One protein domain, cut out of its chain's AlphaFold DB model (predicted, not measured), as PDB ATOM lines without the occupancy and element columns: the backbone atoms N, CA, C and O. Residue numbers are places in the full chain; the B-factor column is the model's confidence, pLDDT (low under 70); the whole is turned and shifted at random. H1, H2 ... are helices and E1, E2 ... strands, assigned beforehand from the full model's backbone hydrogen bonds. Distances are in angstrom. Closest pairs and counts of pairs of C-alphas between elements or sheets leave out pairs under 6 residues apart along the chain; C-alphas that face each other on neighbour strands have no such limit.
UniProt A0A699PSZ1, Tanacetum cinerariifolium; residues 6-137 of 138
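Overview. This is residues 6 to 137 of the 138 residues of a protein of Tanacetum cinerariifolium (UniProt A0A699PSZ1). A twisted sheet of four strands, E6 E5 E4 E7, packs with one face on the single helix H1, and a second twisted sheet, E1 E2 E3, lies loosely over the other side of that helix. The strands E7 and E1, each at an edge of its sheet, come near each other beside H1. The printed part has 132 residues, with one named helix and seven named strands in the order E1 E2 E3 E4 E5 E6 H1 E7; the class is mixed, helices and strands. The sheet E6 E5 E4 E7 is mixed and the sheet E1 E2 E3 antiparallel. The whole is compact, with a radius of gyration of the C-alphas of 15.6 A and spans of 42 by 40 by 27 A.

Arrangement. E1, residues 20 to 27, E2, residues 30 to 39, and E3, residues 42 to 52, form a meander, each strand the antiparallel neighbour of the one before. E1 and E2 are a hairpin, with N 21 and O 36 2.7 A apart, within hydrogen-bond range. E2 and E3 are another, with N 33 and O 49 at 2.8 A; E3 bends by 58 degrees at residue 46. E4, residues 70 to 79, E5, residues 82 to 90, and E6, residues 96 to 103, form a second meander. Its hairpins are E4 and E5, with N 73 and O 88 at 2.8 A, and E5 and E6, with N 87 and O 99 at 2.9 A. H1, residues 109 to 126, has every O i to N i+4 pair within hydrogen-bond range. E7, residues 132 to 136, is the parallel neighbour of E4 at 29 degrees, with N 135 and O 72 at 2.7 A. E6, H1 and E7 are a split strand-helix-strand unit, two strands running the same way with E5 and E4 between them in the sheet, and its crossover is right-handed. H1 is on one face of the sheet E6 E5 E4 E7, making two layers; the closest C-alphas of H1 and E4 are those of Glu 113 and Gly 76, 4.5 A apart. H1 is only just on the sheet E1 E2 E3, with 6 pairs of C-alphas within 10 A. There its height over the sheet is 10.7 A, and it lies over E2, slantwise to the strands at 37 degrees on the local plane. The closest C-alphas of E1 and E7 are those of Ile 22 and Leu 132, 7.6 A apart, while E2 and E7 are apart.

Along the chain. E1 begins at C-alpha 20, (59.843, 64.589, 92.249), and is 22.8 A long; E2 and E3 each measure 29.2 A. E4 measures 29.4 A, E5 26.9 A and E6 22.4 A. H1 begins at C-alpha 109, (72.364, 74.182, 85.226), and is 25.5 A long. E7, 12.6 A long, ends at C-alpha 136, (61.341, 71.854, 87.209).

Size, cuts and confidence. The two C-alphas farthest apart are those of Ala 6 and Glu 93, 44.3 A. The printed part has no cut. The link E3 to E4, residues 53 to 69, is long; the others are tight. The mean pLDDT of the printed part is 70.1, and 54 residues are under 70, among them residues 22 to 32 and 49 to 69.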
ATOM      1  N   ALA A   6      71.264  54.481 111.103       45.75
ATOM      2  CA  ALA A   6      71.223  53.155 110.484       45.75
ATOM      3  C   ALA A   6      69.805  52.704 110.081       45.75
ATOM      4  O   ALA A   6      69.670  51.795 109.269       45.75
ATOM      5  N   GLU A   7      68.768  53.328 110.648       52.97
ATOM      6  CA  GLU A   7      67.358  53.026 110.369       52.97
ATOM      7  C   GLU A   7      66.731  54.009 109.368       52.97
ATOM      8  O   GLU A   7      65.586  53.820 108.955       52.97
ATOM      9  N   LEU A   8      67.460  55.058 108.961       60.03
ATOM     10  CA  LEU A   8      66.968  55.990 107.955       60.03
ATOM     11  C   LEU A   8      66.973  55.322 106.576       60.03
ATOM     12  O   LEU A   8      67.944  54.649 106.217       60.03
ATOM     13  N   PRO A   9      65.914  55.522 105.774       65.12
ATOM     14  CA  PRO A   9      65.904  55.023 104.413       65.12
ATOM     15  C   PRO A   9      67.047  55.670 103.620       65.12
ATOM     16  O   PRO A   9      67.314  56.867 103.751       65.12
ATOM     17  N   MET A  10      67.745  54.868 102.811       77.62
ATOM     18  CA  MET A  10      68.842  55.373 101.988       77.62
ATOM     19  C   MET A  10      68.318  56.377 100.966       77.62
ATOM     20  O   MET A  10      67.379  56.081 100.226       77.62
ATOM     21  N   LEU A  11      68.962  57.543 100.917       81.50
ATOM     22  CA  LEU A  11      68.681  58.549  99.904       81.50
ATOM     23  C   LEU A  11      69.183  58.078  98.534       81.50
ATOM     24  O   LEU A  11      70.230  57.436  98.428       81.50
ATOM     25  N   THR A  12      68.439  58.411  97.486       82.06
ATOM     26  CA  THR A  12      68.787  58.129  96.094       82.06
ATOM     27  C   THR A  12      69.104  59.420  95.354       82.06
ATOM     28  O   THR A  12      68.487  60.453  95.599       82.06
ATOM     29  N   ALA A  13      70.053  59.369  94.422       81.38
ATOM     30  CA  ALA A  13      70.290  60.500  93.536       81.38
ATOM     31  C   ALA A  13      69.095  60.664  92.575       81.38
ATOM     32  O   ALA A  13      68.622  59.649  92.041       81.38
ATOM     33  N   PRO A  14      68.614  61.894  92.336       79.25
ATOM     34  CA  PRO A  14      67.588  62.149  91.332       79.25
ATOM     35  C   PRO A  14      68.152  61.937  89.920       79.25
ATOM     36  O   PRO A  14      69.356  62.076  89.688       79.25
ATOM     37  N   ARG A  15      67.289  61.578  88.969       83.44
ATOM     38  CA  ARG A  15      67.623  61.492  87.538       83.44
ATOM     39  C   ARG A  15      67.135  62.754  86.809       83.44
ATOM     40  O   ARG A  15      66.151  63.351  87.239       83.44
ATOM     41  N   PRO A  16      67.773  63.157  85.696       68.19
ATOM     42  CA  PRO A  16      67.219  64.197  84.828       68.19
ATOM     43  C   PRO A  16      65.803  63.824  84.362       68.19
ATOM     44  O   PRO A  16      65.566  62.659  84.024       68.19
ATOM     45  N   LYS A  17      64.885  64.795  84.326       69.31
ATOM     46  CA  LYS A  17      63.461  64.679  83.942       69.31
ATOM     47  C   LYS A  17      62.628  63.763  84.821       69.31
ATOM     48  O   LYS A  17      61.573  63.286  84.408       69.31
ATOM     49  N   GLU A  18      63.123  63.477  86.015       78.38
ATOM     50  CA  GLU A  18      62.440  62.619  86.961       78.38
ATOM     51  C   GLU A  18      61.395  63.401  87.750       78.38
ATOM     52  O   GLU A  18      61.653  64.493  88.255       78.38
ATOM     53  N   GLU A  19      60.205  62.819  87.872       71.00
ATOM     54  CA  GLU A  19      59.153  63.395  88.693       71.00
ATOM     55  C   GLU A  19      59.539  63.291  90.174       71.00
ATOM     56  O   GLU A  19      59.858  62.213  90.699       71.00
ATOM     57  N   LEU A  20      59.533  64.446  90.838       73.69
ATOM     58  CA  LEU A  20      59.843  64.589  92.249       73.69
ATOM     59  C   LEU A  20      58.578  64.962  93.015       73.69
ATOM     60  O   LEU A  20      57.904  65.945  92.717       73.69
ATOM     61  N   ILE A  21      58.282  64.177  94.041       70.12
ATOM     62  CA  ILE A  21      57.125  64.340  94.908       70.12
ATOM     63  C   ILE A  21      57.598  64.968  96.215       70.12
ATOM     64  O   ILE A  21      58.440  64.412  96.921       70.12
ATOM     65  N   ILE A  22      57.039  66.125  96.557       66.50
ATOM     66  CA  ILE A  22      57.358  66.834  97.796       66.50
ATOM     67  C   ILE A  22      56.282  66.531  98.834       66.50
ATOM     68  O   ILE A  22      55.111  66.855  98.646       66.50
ATOM     69  N   TYR A  23      56.696  65.970  99.967       62.28
ATOM     70  CA  TYR A  23      55.874  65.887 101.168       62.28
ATOM     71  C   TYR A  23      56.450  66.816 102.214       62.28
ATOM     72  O   TYR A  23      57.637  66.745 102.518       62.28
ATOM     73  N   PHE A  24      55.613  67.650 102.814       63.78
ATOM     74  CA  PHE A  24      56.030  68.440 103.956       63.78
ATOM     75  C   PHE A  24      55.086  68.264 105.132       63.78
ATOM     76  O   PHE A  24      53.885  68.045 104.987       63.78
ATOM     77  N   CYS A  25      55.670  68.326 106.318       61.97
ATOM     78  CA  CYS A  25      55.000  68.202 107.593       61.97
ATOM     79  C   CYS A  25      55.296  69.459 108.398       61.97
ATOM     80  O   CYS A  25      56.458  69.816 108.600       61.97
ATOM     81  N   ILE A  26      54.238  70.119 108.858       62.53
ATOM     82  CA  ILE A  26      54.330  71.300 109.705       62.53
ATOM     83  C   ILE A  26      53.866  70.900 111.100       62.53
ATOM     84  O   ILE A  26      52.714  70.519 111.312       62.53
ATOM     85  N   ALA A  27      54.777  71.002 112.054       64.31
ATOM     86  CA  ALA A  27      54.502  70.970 113.475       64.31
ATOM     87  C   ALA A  27      54.590  72.393 114.040       64.31
ATOM     88  O   ALA A  27      55.152  73.300 113.432       64.31
ATOM     89  N   ARG A  28      54.065  72.580 115.253       59.56
ATOM     90  CA  ARG A  28      54.044  73.877 115.950       59.56
ATOM     91  C   ARG A  28      55.420  74.554 116.039       59.56
ATOM     92  O   ARG A  28      55.494  75.773 116.112       59.56
ATOM     93  N   GLU A  29      56.475  73.751 116.066       67.31
ATOM     94  CA  GLU A  29      57.848  74.175 116.345       67.31
ATOM     95  C   GLU A  29      58.836  73.659 115.291       67.31
ATOM     96  O   GLU A  29      60.040  73.793 115.472       67.31
ATOM     97  N   ALA A  30      58.365  73.041 114.203       63.75
ATOM     98  CA  ALA A  30      59.246  72.521 113.163       63.75
ATOM     99  C   ALA A  30      58.525  72.318 111.830       63.75
ATOM    100  O   ALA A  30      57.376  71.887 111.803       63.75
ATOM    101  N   VAL A  31      59.240  72.532 110.732       63.22
ATOM    102  CA  VAL A  31      58.844  72.110 109.388       63.22
ATOM    103  C   VAL A  31      59.814  71.041 108.923       63.22
ATOM    104  O   VAL A  31      61.021  71.134 109.137       63.22
ATOM    105  N   SER A  32      59.292  69.987 108.312       67.38
ATOM    106  CA  SER A  32      60.103  68.954 107.672       67.38
ATOM    107  C   SER A  32      59.617  68.734 106.254       67.38
ATOM    108  O   SER A  32      58.414  68.715 106.021       67.38
ATOM    109  N   VAL A  33      60.541  68.553 105.321       72.12
ATOM    110  CA  VAL A  33      60.272  68.282 103.913       72.12
ATOM    111  C   VAL A  33      61.018  67.014 103.516       72.12
ATOM    112  O   VAL A  33      62.198  66.842 103.828       72.12
ATOM    113  N   VAL A  34      60.318  66.127 102.823       75.56
ATOM    114  CA  VAL A  34      60.865  64.928 102.198       75.56
ATOM    115  C   VAL A  34      60.619  65.039 100.703       75.56
ATOM    116  O   VAL A  34      59.478  65.166 100.258       75.56
ATOM    117  N   LEU A  35      61.702  64.993  99.942       75.44
ATOM    118  CA  LEU A  35      61.671  64.878  98.497       75.44
ATOM    119  C   LEU A  35      61.737  63.395  98.152       75.44
ATOM    120  O   LEU A  35      62.657  62.696  98.577       75.44
ATOM    121  N   LEU A  36      60.755  62.916  97.409       80.62
ATOM    122  CA  LEU A  36      60.610  61.530  96.993       80.62
ATOM    123  C   LEU A  36      60.598  61.469  95.469       80.62
ATOM    124  O   LEU A  36      60.260  62.435  94.799       80.62
ATOM    125  N   THR A  37      60.938  60.318  94.919       83.88
ATOM    126  CA  THR A  37      60.662  59.978  93.525       83.88
ATOM    127  C   THR A  37      60.014  58.604  93.477       83.88
ATOM    128  O   THR A  37      60.240  57.794  94.377       83.88
ATOM    129  N   GLU A  38      59.199  58.325  92.466       84.19
ATOM    130  CA  GLU A  38      58.595  57.009  92.273       84.19
ATOM    131  C   GLU A  38      59.284  56.279  91.119       84.19
ATOM    132  O   GLU A  38      59.230  56.697  89.964       84.19
ATOM    133  N   ARG A  39      59.941  55.160  91.434       87.50
ATOM    134  CA  ARG A  39      60.568  54.270  90.451       87.50
ATOM    135  C   ARG A  39      59.965  52.890  90.612       87.50
ATOM    136  O   ARG A  39      59.987  52.351  91.710       87.50
ATOM    137  N   GLU A  40      59.425  52.325  89.533       88.31
ATOM    138  CA  GLU A  40      58.844  50.971  89.550       88.31
ATOM    139  C   GLU A  40      57.784  50.795  90.660       88.31
ATOM    140  O   GLU A  40      57.740  49.782  91.354       88.31
ATOM    141  N   SER A  41      56.939  51.818  90.850       84.75
ATOM    142  CA  SER A  41      55.922  51.887  91.913       84.75
ATOM    143  C   SER A  41      56.464  51.865  93.348       84.75
ATOM    144  O   SER A  41      55.726  51.600  94.300       84.75
ATOM    145  N   GLN A  42      57.750  52.167  93.528       84.62
ATOM    146  CA  GLN A  42      58.381  52.332  94.827       84.62
ATOM    147  C   GLN A  42      58.802  53.784  95.038       84.62
ATOM    148  O   GLN A  42      59.541  54.361  94.241       84.62
ATOM    149  N   GLN A  43      58.362  54.365  96.156       82.44
ATOM    150  CA  GLN A  43      58.814  55.686  96.571       82.44
ATOM    151  C   GLN A  43      60.228  55.596  97.151       82.44
ATOM    152  O   GLN A  43      60.467  54.911  98.148       82.44
ATOM    153  N   MET A  44      61.165  56.296  96.520       83.19
ATOM    154  CA  MET A  44      62.556  56.401  96.936       83.19
ATOM    155  C   MET A  44      62.833  57.821  97.436       83.19
ATOM    156  O   MET A  44      62.599  58.777  96.694       83.19
ATOM    157  N   PRO A  45      63.327  58.003  98.670       79.19
ATOM    158  CA  PRO A  45      63.661  59.330  99.167       79.19
ATOM    159  C   PRO A  45      64.899  59.854  98.451       79.19
ATOM    160  O   PRO A  45      65.899  59.155  98.326       79.19
ATOM    161  N   VAL A  46      64.825  61.091  97.982       82.75
ATOM    162  CA  VAL A  46      65.908  61.812  97.310       82.75
ATOM    163  C   VAL A  46      66.600  62.744  98.295       82.75
ATOM    164  O   VAL A  46      67.825  62.804  98.359       82.75
ATOM    165  N   TYR A  47      65.812  63.451  99.106       75.12
ATOM    166  CA  TYR A  47      66.326  64.446 100.035       75.12
ATOM    167  C   TYR A  47      65.417  64.589 101.254       75.12
ATOM    168  O   TYR A  47      64.202  64.414 101.164       75.12
ATOM    169  N   PHE A  48      66.005  64.918 102.402       71.81
ATOM    170  CA  PHE A  48      65.282  65.189 103.640       71.81
ATOM    171  C   PHE A  48      65.842  66.448 104.287       71.81
ATOM    172  O   PHE A  48      67.046  66.540 104.527       71.81
ATOM    173  N   ILE A  49      64.961  67.384 104.632       67.62
ATOM    174  CA  ILE A  49      65.311  68.570 105.408       67.62
ATOM    175  C   ILE A  49      64.305  68.755 106.541       67.62
ATOM    176  O   ILE A  49      63.103  68.594 106.362       67.62
ATOM    177  N   SER A  50      64.798  69.078 107.733       65.31
ATOM    178  CA  SER A  50      63.970  69.394 108.896       65.31
ATOM    179  C   SER A  50      64.547  70.610 109.598       65.31
ATOM    180  O   SER A  50      65.752  70.674 109.850       65.31
ATOM    181  N   ARG A  51      63.686  71.581 109.895       64.38
ATOM    182  CA  ARG A  51      64.050  72.850 110.511       64.38
ATOM    183  C   ARG A  51      63.101  73.160 111.659       64.38
ATOM    184  O   ARG A  51      61.888  73.140 111.490       64.38
ATOM    185  N   ALA A  52      63.660  73.467 112.827       67.94
ATOM    186  CA  ALA A  52      62.883  73.982 113.948       67.94
ATOM    187  C   ALA A  52      62.473  75.440 113.680       67.94
ATOM    188  O   ALA A  52      63.311  76.256 113.292       67.94
ATOM    189  N   LEU A  53      61.201  75.756 113.902       58.88
ATOM    190  CA  LEU A  53      60.643  77.100 113.811       58.88
ATOM    191  C   LEU A  53      60.892  77.840 115.127       58.88
ATOM    192  O   LEU A  53      60.518  77.350 116.196       58.88
ATOM    193  N   GLN A  54      61.503  79.024 115.066       54.88
ATOM    194  CA  GLN A  54      61.623  79.891 116.237       54.88
ATOM    195  C   GLN A  54      60.394  80.800 116.337       54.88
ATOM    196  O   GLN A  54      59.797  81.194 115.340       54.88
ATOM    197  N   THR A  55      60.003  81.159 117.562       50.34
ATOM    198  CA  THR A  55      58.771  81.914 117.869       50.34
ATOM    199  C   THR A  55      58.684  83.313 117.239       50.34
ATOM    200  O   THR A  55      57.622  83.927 117.295       50.34
ATOM    201  N   LEU A  56      59.765  83.816 116.633       47.47
ATOM    202  CA  LEU A  56      59.819  85.097 115.922       47.47
ATOM    203  C   LEU A  56      59.611  84.973 114.398       47.47
ATOM    204  O   LEU A  56      59.446  85.998 113.743       47.47
ATOM    205  N   ASP A  57      59.563  83.757 113.838       50.62
ATOM    206  CA  ASP A  57      59.536  83.529 112.382       50.62
ATOM    207  C   ASP A  57      58.125  83.554 111.755       50.62
ATOM    208  O   ASP A  57      57.976  83.311 110.560       50.62
ATOM    209  N   VAL A  58      57.063  83.847 112.520       50.97
ATOM    210  CA  VAL A  58      55.677  83.710 112.029       50.97
ATOM    211  C   VAL A  58      54.795  84.903 112.400       50.97
ATOM    212  O   VAL A  58      54.273  85.011 113.511       50.97
ATOM    213  N   ASN A  59      54.567  85.801 111.435       51.50
ATOM    214  CA  ASN A  59      53.511  86.809 111.524       51.50
ATOM    215  C   ASN A  59      52.155  86.155 111.209       51.50
ATOM    216  O   ASN A  59      51.845  85.837 110.061       51.50
ATOM    217  N   TYR A  60      51.334  85.993 112.245       45.06
ATOM    218  CA  TYR A  60      50.016  85.347 112.235       45.06
ATOM    219  C   TYR A  60      49.027  85.915 111.188       45.06
ATOM    220  O   TYR A  60      48.089  85.225 110.795       45.06
ATOM    221  N   ASN A  61      49.235  87.149 110.706       42.84
ATOM    222  CA  ASN A  61      48.398  87.772 109.672       42.84
ATOM    223  C   ASN A  61      48.802  87.410 108.233       42.84
ATOM    224  O   ASN A  61      47.945  87.443 107.351       42.84
ATOM    225  N   SER A  62      50.052  87.004 107.990       49.53
ATOM    226  CA  SER A  62      50.496  86.510 106.675       49.53
ATOM    227  C   SER A  62      49.951  85.104 106.379       49.53
ATOM    228  O   SER A  62      49.706  84.754 105.230       49.53
ATOM    229  N   ILE A  63      49.671  84.330 107.434       45.47
ATOM    230  CA  ILE A  63      49.239  82.923 107.388       45.47
ATOM    231  C   ILE A  63      47.797  82.754 106.874       45.47
ATOM    232  O   ILE A  63      47.437  81.691 106.380       45.47
ATOM    233  N   LYS A  64      46.938  83.780 106.957       36.72
ATOM    234  CA  LYS A  64      45.502  83.610 106.663       36.72
ATOM    235  C   LYS A  64      45.149  83.643 105.166       36.72
ATOM    236  O   LYS A  64      44.091  83.138 104.806       36.72
ATOM    237  N   ASN A  65      46.015  84.182 104.301       41.69
ATOM    238  CA  ASN A  65      45.681  84.456 102.891       41.69
ATOM    239  C   ASN A  65      46.453  83.617 101.845       41.69
ATOM    240  O   ASN A  65      46.299  83.862 100.656       41.69
ATOM    241  N   LEU A  66      47.248  82.614 102.241       41.28
ATOM    242  CA  LEU A  66      48.079  81.787 101.332       41.28
ATOM    243  C   LEU A  66      47.767  80.278 101.398       41.28
ATOM    244  O   LEU A  66      48.545  79.430 100.969       41.28
ATOM    245  N   VAL A  67      46.606  79.930 101.955       46.62
ATOM    246  CA  VAL A  67      46.381  78.642 102.630       46.62
ATOM    247  C   VAL A  67      46.252  77.411 101.724       46.62
ATOM    248  O   VAL A  67      46.303  76.315 102.262       46.62
ATOM    249  N   LEU A  68      46.108  77.482 100.395       55.03
ATOM    250  CA  LEU A  68      45.632  76.280  99.674       55.03
ATOM    251  C   LEU A  68      46.548  75.663  98.613       55.03
ATOM    252  O   LEU A  68      46.522  74.438  98.500       55.03
ATOM    253  N   ALA A  69      47.365  76.422  97.879       56.75
ATOM    254  CA  ALA A  69      48.366  75.853  96.965       56.75
ATOM    255  C   ALA A  69      49.280  76.939  96.377       56.75
ATOM    256  O   ALA A  69      48.792  78.020  96.079       56.75
ATOM    257  N   LEU A  70      50.558  76.654  96.135       71.00
ATOM    258  CA  LEU A  70      51.378  77.402  95.174       71.00
ATOM    259  C   LEU A  70      51.895  76.448  94.091       71.00
ATOM    260  O   LEU A  70      52.171  75.281  94.374       71.00
ATOM    261  N   THR A  71      52.069  76.952  92.874       74.88
ATOM    262  CA  THR A  71      52.868  76.293  91.836       74.88
ATOM    263  C   THR A  71      54.221  76.989  91.752       74.88
ATOM    264  O   THR A  71      54.270  78.206  91.624       74.88
ATOM    265  N   LEU A  72      55.310  76.235  91.854       79.19
ATOM    266  CA  LEU A  72      56.682  76.720  91.749       79.19
ATOM    267  C   LEU A  72      57.254  76.313  90.392       79.19
ATOM    268  O   LEU A  72      57.305  75.128  90.101       79.19
ATOM    269  N   PHE A  73      57.704  77.271  89.592       76.44
ATOM    270  CA  PHE A  73      58.465  77.034  88.365       76.44
ATOM    271  C   PHE A  73      59.915  77.430  88.591       76.44
ATOM    272  O   PHE A  73      60.160  78.474  89.198       76.44
ATOM    273  N   ILE A  74      60.853  76.613  88.120       79.38
ATOM    274  CA  ILE A  74      62.292  76.830  88.297       79.38
ATOM    275  C   ILE A  74      62.997  76.648  86.956       79.38
ATOM    276  O   ILE A  74      62.725  75.677  86.253       79.38
ATOM    277  N   ASP A  75      63.906  77.572  86.648       76.94
ATOM    278  CA  ASP A  75      64.799  77.522  85.488       76.94
ATOM    279  C   ASP A  75      66.211  77.934  85.927       76.94
ATOM    280  O   ASP A  75      66.407  79.031  86.461       76.94
ATOM    281  N   GLY A  76      67.189  77.044  85.767       74.69
ATOM    282  CA  GLY A  76      68.568  77.274  86.185       74.69
ATOM    283  C   GLY A  76      69.479  77.583  85.011       74.69
ATOM    284  O   GLY A  76      69.446  76.960  83.955       74.69
ATOM    285  N   SER A  77      70.374  78.540  85.224       74.25
ATOM    286  CA  SER A  77      71.333  78.985  84.226       74.25
ATOM    287  C   SER A  77      72.742  78.995  84.801       74.25
ATOM    288  O   SER A  77      73.004  79.537  85.877       74.25
ATOM    289  N   SER A  78      73.679  78.422  84.056       74.00
ATOM    290  CA  SER A  78      75.105  78.503  84.344       74.00
ATOM    291  C   SER A  78      75.865  79.140  83.187       74.00
ATOM    292  O   SER A  78      75.644  78.825  82.015       74.00
ATOM    293  N   CYS A  79      76.785  80.050  83.507       65.12
ATOM    294  CA  CYS A  79      77.749  80.597  82.564       65.12
ATOM    295  C   CYS A  79      79.141  80.714  83.210       65.12
ATOM    296  O   CYS A  79      79.320  80.526  84.412       65.12
ATOM    297  N   LEU A  80      80.161  81.032  82.406       61.19
ATOM    298  CA  LEU A  80      81.546  81.174  82.885       61.19
ATOM    299  C   LEU A  80      81.728  82.320  83.903       61.19
ATOM    300  O   LEU A  80      82.719  82.336  84.627       61.19
ATOM    301  N   GLU A  81      80.785  83.264  83.962       67.25
ATOM    302  CA  GLU A  81      80.798  84.418  84.874       67.25
ATOM    303  C   GLU A  81      79.999  84.179  86.173       67.25
ATOM    304  O   GLU A  81      79.952  85.052  87.047       67.25
ATOM    305  N   GLY A  82      79.374  83.004  86.316       75.69
ATOM    306  CA  GLY A  82      78.607  82.598  87.492       75.69
ATOM    307  C   GLY A  82      77.377  81.764  87.138       75.69
ATOM    308  O   GLY A  82      77.078  81.514  85.973       75.69
ATOM    309  N   SER A  83      76.638  81.342  88.155       80.19
ATOM    310  CA  SER A  83      75.360  80.655  87.985       80.19
ATOM    311  C   SER A  83      74.239  81.406  88.694       80.19
ATOM    312  O   SER A  83      74.452  82.263  89.558       80.19
ATOM    313  N   GLY A  84      73.017  81.112  88.287       80.62
ATOM    314  CA  GLY A  84      71.815  81.691  88.849       80.62
ATOM    315  C   GLY A  84      70.593  80.918  88.397       80.62
ATOM    316  O   GLY A  84      70.690  79.987  87.604       80.62
ATOM    317  N   ALA A  85      69.438  81.298  88.906       80.62
ATOM    318  CA  ALA A  85      68.197  80.636  88.558       80.62
ATOM    319  C   ALA A  85      67.012  81.587  88.707       80.62
ATOM    320  O   ALA A  85      66.975  82.432  89.606       80.62
ATOM    321  N   GLY A  86      66.053  81.453  87.801       79.00
ATOM    322  CA  GLY A  86      64.744  82.070  87.902       79.00
ATOM    323  C   GLY A  86      63.798  81.162  88.675       79.00
ATOM    324  O   GLY A  86      63.825  79.942  88.518       79.00
ATOM    325  N   LEU A  87      62.945  81.760  89.501       79.00
ATOM    326  CA  LEU A  87      61.844  81.052  90.136       79.00
ATOM    327  C   LEU A  87      60.558  81.875  90.094       79.00
ATOM    328  O   LEU A  87      60.570  83.088  90.309       79.00
ATOM    329  N   ILE A  88      59.445  81.203  89.816       77.69
ATOM    330  CA  ILE A  88      58.109  81.800  89.777       77.69
ATOM    331  C   ILE A  88      57.216  81.016  90.725       77.69
ATOM    332  O   ILE A  88      57.048  79.811  90.571       77.69
ATOM    333  N   LEU A  89      56.635  81.704  91.701       75.44
ATOM    334  CA  LEU A  89      55.611  81.158  92.582       75.44
ATOM    335  C   LEU A  89      54.255  81.713  92.159       75.44
ATOM    336  O   LEU A  89      54.037  82.916  92.236       75.44
ATOM    337  N   THR A  90      53.336  80.848  91.752       76.94
ATOM    338  CA  THR A  90      51.982  81.234  91.344       76.94
ATOM    339  C   THR A  90      50.981  80.766  92.386       76.94
ATOM    340  O   THR A  90      50.944  79.582  92.726       76.94
ATOM    341  N   ASN A  91      50.162  81.677  92.910       70.25
ATOM    342  CA  ASN A  91      49.087  81.323  93.837       70.25
ATOM    343  C   ASN A  91      47.830  80.815  93.095       70.25
ATOM    344  O   ASN A  91      47.749  80.925  91.871       70.25
ATOM    345  N   PRO A  92      46.810  80.283  93.798       66.62
ATOM    346  CA  PRO A  92      45.610  79.743  93.154       66.62
ATOM    347  C   PRO A  92      44.762  80.817  92.458       66.62
ATOM    348  O   PRO A  92      43.904  80.491  91.645       66.62
ATOM    349  N   GLU A  93      44.988  82.090  92.787       69.62
ATOM    350  CA  GLU A  93      44.342  83.249  92.168       69.62
ATOM    351  C   GLU A  93      45.064  83.688  90.879       69.62
ATOM    352  O   GLU A  93      44.604  84.606  90.203       69.62
ATOM    353  N   GLY A  94      46.177  83.031  90.523       68.94
ATOM    354  CA  GLY A  94      46.999  83.348  89.355       68.94
ATOM    355  C   GLY A  94      48.000  84.486  89.579       68.94
ATOM    356  O   GLY A  94      48.579  84.979  88.617       68.94
ATOM    357  N   ILE A  95      48.208  84.921  90.825       71.44
ATOM    358  CA  ILE A  95      49.206  85.937  91.178       71.44
ATOM    359  C   ILE A  95      50.589  85.294  91.171       71.44
ATOM    360  O   ILE A  95      50.818  84.307  91.872       71.44
ATOM    361  N   GLU A  96      51.507  85.889  90.414       77.38
ATOM    362  CA  GLU A  96      52.885  85.428  90.268       77.38
ATOM    363  C   GLU A  96      53.856  86.252  91.120       77.38
ATOM    364  O   GLU A  96      53.833  87.486  91.123       77.38
ATOM    365  N   PHE A  97      54.760  85.557  91.804       67.81
ATOM    366  CA  PHE A  97      55.903  86.123  92.506       67.81
ATOM    367  C   PHE A  97      57.174  85.619  91.826       67.81
ATOM    368  O   PHE A  97      57.496  84.433  91.901       67.81
ATOM    369  N   ILE A  98      57.877  86.521  91.146       73.00
ATOM    370  CA  ILE A  98      59.064  86.207  90.349       73.00
ATOM    371  C   ILE A  98      60.308  86.581  91.149       73.00
ATOM    372  O   ILE A  98      60.422  87.714  91.622       73.00
ATOM    373  N   TYR A  99      61.258  85.659  91.256       67.06
ATOM    374  CA  TYR A  99      62.555  85.912  91.867       67.06
ATOM    375  C   TYR A  99      63.680  85.444  90.947       67.06
ATOM    376  O   TYR A  99      63.545  84.479  90.197       67.06
ATOM    377  N   ALA A 100      64.808  86.144  91.028       74.94
ATOM    378  CA  ALA A 100      66.052  85.761  90.383       74.94
ATOM    379  C   ALA A 100      67.111  85.567  91.468       74.94
ATOM    380  O   ALA A 100      67.362  86.468  92.272       74.94
ATOM    381  N   LEU A 101      67.716  84.387  91.491       72.69
ATOM    382  CA  LEU A 101      68.806  84.035  92.384       72.69
ATOM    383  C   LEU A 101      70.110  84.081  91.606       72.69
ATOM    384  O   LEU A 101      70.190  83.599  90.478       72.69
ATOM    385  N   ARG A 102      71.142  84.649  92.223       79.06
ATOM    386  CA  ARG A 102      72.514  84.571  91.734       79.06
ATOM    387  C   ARG A 102      73.331  83.833  92.777       79.06
ATOM    388  O   ARG A 102      73.311  84.216  93.945       79.06
ATOM    389  N   PHE A 103      74.036  82.797  92.353       75.94
ATOM    390  CA  PHE A 103      74.872  81.997  93.230       75.94
ATOM    391  C   PHE A 103      76.300  82.550  93.232       75.94
ATOM    392  O   PHE A 103      76.829  82.979  92.206       75.94
ATOM    393  N   GLU A 104      76.930  82.561  94.407       76.56
ATOM    394  CA  GLU A 104      78.327  82.993  94.578       76.56
ATOM    395  C   GLU A 104      79.339  81.900  94.195       76.56
ATOM    396  O   GLU A 104      80.550  82.098  94.274       76.56
ATOM    397  N   PHE A 105      78.848  80.737  93.774       76.75
ATOM    398  CA  PHE A 105      79.637  79.602  93.324       76.75
ATOM    399  C   PHE A 105      79.306  79.275  91.872       76.75
ATOM    400  O   PHE A 105      78.238  79.610  91.371       76.75
ATOM    401  N   VAL A 106      80.235  78.606  91.191       78.56
ATOM    402  CA  VAL A 106      79.965  78.029  89.873       78.56
ATOM    403  C   VAL A 106      79.130  76.772  90.087       78.56
ATOM    404  O   VAL A 106      79.558  75.869  90.801       78.56
ATOM    405  N   ALA A 107      77.956  76.729  89.469       74.81
ATOM    406  CA  ALA A 107      77.060  75.578  89.467       74.81
ATOM    407  C   ALA A 107      76.789  75.169  88.018       74.81
ATOM    408  O   ALA A 107      76.749  76.036  87.149       74.81
ATOM    409  N   SER A 108      76.586  73.885  87.751       82.44
ATOM    410  CA  SER A 108      75.923  73.426  86.521       82.44
ATOM    411  C   SER A 108      74.461  73.898  86.478       82.44
ATOM    412  O   SER A 108      73.921  74.307  87.503       82.44
ATOM    413  N   ASN A 109      73.792  73.828  85.318       78.25
ATOM    414  CA  ASN A 109      72.364  74.182  85.226       78.25
ATOM    415  C   ASN A 109      71.521  73.386  86.237       78.25
ATOM    416  O   ASN A 109      70.783  73.975  87.014       78.25
ATOM    417  N   ASN A 110      71.733  72.071  86.319       78.50
ATOM    418  CA  ASN A 110      71.003  71.206  87.245       78.50
ATOM    419  C   ASN A 110      71.264  71.585  88.714       78.50
ATOM    420  O   ASN A 110      70.341  71.628  89.517       78.50
ATOM    421  N   GLU A 111      72.516  71.878  89.083       77.06
ATOM    422  CA  GLU A 111      72.842  72.362  90.433       77.06
ATOM    423  C   GLU A 111      72.183  73.716  90.717       77.06
ATOM    424  O   GLU A 111      71.653  73.917  91.805       77.06
ATOM    425  N   ALA A 112      72.150  74.620  89.735       80.44
ATOM    426  CA  ALA A 112      71.476  75.907  89.854       80.44
ATOM    427  C   ALA A 112      69.958  75.749  90.067       80.44
ATOM    428  O   ALA A 112      69.372  76.464  90.881       80.44
ATOM    429  N   GLU A 113      69.324  74.790  89.394       76.69
ATOM    430  CA  GLU A 113      67.910  74.462  89.599       76.69
ATOM    431  C   GLU A 113      67.639  73.842  90.968       76.69
ATOM    432  O   GLU A 113      66.654  74.200  91.613       76.69
ATOM    433  N   TYR A 114      68.507  72.950  91.460       78.00
ATOM    434  CA  TYR A 114      68.354  72.380  92.802       78.00
ATOM    435  C   TYR A 114      68.471  73.446  93.891       78.00
ATOM    436  O   TYR A 114      67.678  73.468  94.834       78.00
ATOM    437  N   GLU A 115      69.420  74.361  93.745       77.81
ATOM    438  CA  GLU A 115      69.603  75.471  94.676       77.81
ATOM    439  C   GLU A 115      68.413  76.440  94.622       77.81
ATOM    440  O   GLU A 115      67.918  76.888  95.661       77.81
ATOM    441  N   ALA A 116      67.853  76.680  93.432       80.12
ATOM    442  CA  ALA A 116      66.599  77.415  93.297       80.12
ATOM    443  C   ALA A 116      65.388  76.690  93.878       80.12
ATOM    444  O   ALA A 116      64.521  77.351  94.450       80.12
ATOM    445  N   LEU A 117      65.318  75.360  93.793       80.06
ATOM    446  CA  LEU A 117      64.261  74.583  94.438       80.06
ATOM    447  C   LEU A 117      64.314  74.741  95.956       80.06
ATOM    448  O   LEU A 117      63.286  74.999  96.581       80.06
ATOM    449  N   ILE A 118      65.501  74.619  96.551       78.38
ATOM    450  CA  ILE A 118      65.694  74.776  97.997       78.38
ATOM    451  C   ILE A 118      65.309  76.194  98.432       78.38
ATOM    452  O   ILE A 118      64.570  76.369  99.404       78.38
ATOM    453  N   ALA A 119      65.748  77.210  97.689       75.62
ATOM    454  CA  ALA A 119      65.377  78.595  97.953       75.62
ATOM    455  C   ALA A 119      63.865  78.842  97.776       75.62
ATOM    456  O   ALA A 119      63.243  79.483  98.621       75.62
ATOM    457  N   GLY A 120      63.247  78.291  96.729       79.81
ATOM    458  CA  GLY A 120      61.808  78.379  96.476       79.81
ATOM    459  C   GLY A 120      60.973  77.703  97.567       79.81
ATOM    460  O   GLY A 120      59.961  78.257  97.994       79.81
ATOM    461  N   LEU A 121      61.428  76.559  98.086       74.94
ATOM    462  CA  LEU A 121      60.830  75.886  99.243       74.94
ATOM    463  C   LEU A 121      60.914  76.745 100.505       74.94
ATOM    464  O   LEU A 121      59.938  76.838 101.245       74.94
ATOM    465  N   HIS A 122      62.053  77.398 100.734       75.94
ATOM    466  CA  HIS A 122      62.223  78.305 101.865       75.94
ATOM    467  C   HIS A 122      61.290  79.521 101.776       75.94
ATOM    468  O   HIS A 122      60.680  79.916 102.767       75.94
ATOM    469  N   ILE A 123      61.122  80.088 100.578       71.06
ATOM    470  CA  ILE A 123      60.182  81.189 100.343       71.06
ATOM    471  C   ILE A 123      58.739  80.710 100.570       71.06
ATOM    472  O   ILE A 123      57.981  81.368 101.278       71.06
ATOM    473  N   ALA A 124      58.363  79.542 100.040       73.06
ATOM    474  CA  ALA A 124      57.036  78.964 100.245       73.06
ATOM    475  C   ALA A 124      56.746  78.667 101.731       73.06
ATOM    476  O   ALA A 124      55.632  78.911 102.203       73.06
ATOM    477  N   GLU A 125      57.751  78.208 102.486       68.44
ATOM    478  CA  GLU A 125      57.688  78.049 103.944       68.44
ATOM    479  C   GLU A 125      57.394  79.393 104.628       68.44
ATOM    480  O   GLU A 125      56.430  79.495 105.389       68.44
ATOM    481  N   GLN A 126      58.165  80.442 104.321       64.44
ATOM    482  CA  GLN A 126      57.953  81.786 104.880       64.44
ATOM    483  C   GLN A 126      56.584  82.378 104.512       64.44
ATOM    484  O   GLN A 126      56.021  83.177 105.262       64.44
ATOM    485  N   MET A 127      56.028  81.962 103.375       65.00
ATOM    486  CA  MET A 127      54.692  82.336 102.915       65.00
ATOM    487  C   MET A 127      53.565  81.526 103.586       65.00
ATOM    488  O   MET A 127      52.393  81.839 103.383       65.00
ATOM    489  N   GLY A 128      53.876  80.517 104.409       62.12
ATOM    490  CA  GLY A 128      52.880  79.716 105.129       62.12
ATOM    491  C   GLY A 128      52.088  78.753 104.236       62.12
ATOM    492  O   GLY A 128      50.937  78.428 104.534       62.12
ATOM    493  N   VAL A 129      52.680  78.321 103.123       66.19
ATOM    494  CA  VAL A 129      52.024  77.510 102.089       66.19
ATOM    495  C   VAL A 129      51.823  76.072 102.572       66.19
ATOM    496  O   VAL A 129      52.763  75.433 103.034       66.19
ATOM    497  N   GLN A 130      50.599  75.539 102.437       61.25
ATOM    498  CA  GLN A 130      50.240  74.170 102.867       61.25
ATOM    499  C   GLN A 130      50.228  73.118 101.753       61.25
ATOM    500  O   GLN A 130      50.188  71.921 102.035       61.25
ATOM    501  N   LYS A 131      50.345  73.540 100.494       65.31
ATOM    502  CA  LYS A 131      50.553  72.641  99.357       65.31
ATOM    503  C   LYS A 131      51.405  73.338  98.302       65.31
ATOM    504  O   LYS A 131      51.093  74.460  97.919       65.31
ATOM    505  N   LEU A 132      52.463  72.688  97.832       74.19
ATOM    506  CA  LEU A 132      53.345  73.215  96.793       74.19
ATOM    507  C   LEU A 132      53.465  72.184  95.673       74.19
ATOM    508  O   LEU A 132      53.771  71.025  95.939       74.19
ATOM    509  N   GLU A 133      53.226  72.606  94.439       76.19
ATOM    510  CA  GLU A 133      53.498  71.825  93.234       76.19
ATOM    511  C   GLU A 133      54.715  72.434  92.540       76.19
ATOM    512  O   GLU A 133      54.631  73.551  92.038       76.19
ATOM    513  N   ALA A 134      55.851  71.738  92.534       76.38
ATOM    514  CA  ALA A 134      57.051  72.208  91.852       76.38
ATOM    515  C   ALA A 134      57.128  71.628  90.433       76.38
ATOM    516  O   ALA A 134      56.959  70.428  90.234       76.38
ATOM    517  N   LYS A 135      57.405  72.489  89.458       76.44
ATOM    518  CA  LYS A 135      57.651  72.176  88.054       76.44
ATOM    519  C   LYS A 135      59.064  72.624  87.724       76.44
ATOM    520  O   LYS A 135      59.356  73.817  87.716       76.44
ATOM    521  N   ILE A 136      59.927  71.646  87.501       70.12
ATOM    522  CA  ILE A 136      61.341  71.854  87.209       70.12
ATOM    523  C   ILE A 136      61.571  71.415  85.767       70.12
ATOM    524  O   ILE A 136      61.161  70.322  85.373       70.12
ATOM    525  N   ASP A 137      62.163  72.309  84.989       66.62
ATOM    526  CA  ASP A 137      62.623  72.076  83.628       66.62
ATOM    527  C   ASP A 137      64.071  71.565  83.684       66.62
ATOM    528  O   ASP A 137      64.999  72.358  83.647       66.62
TER     529      ASP A 137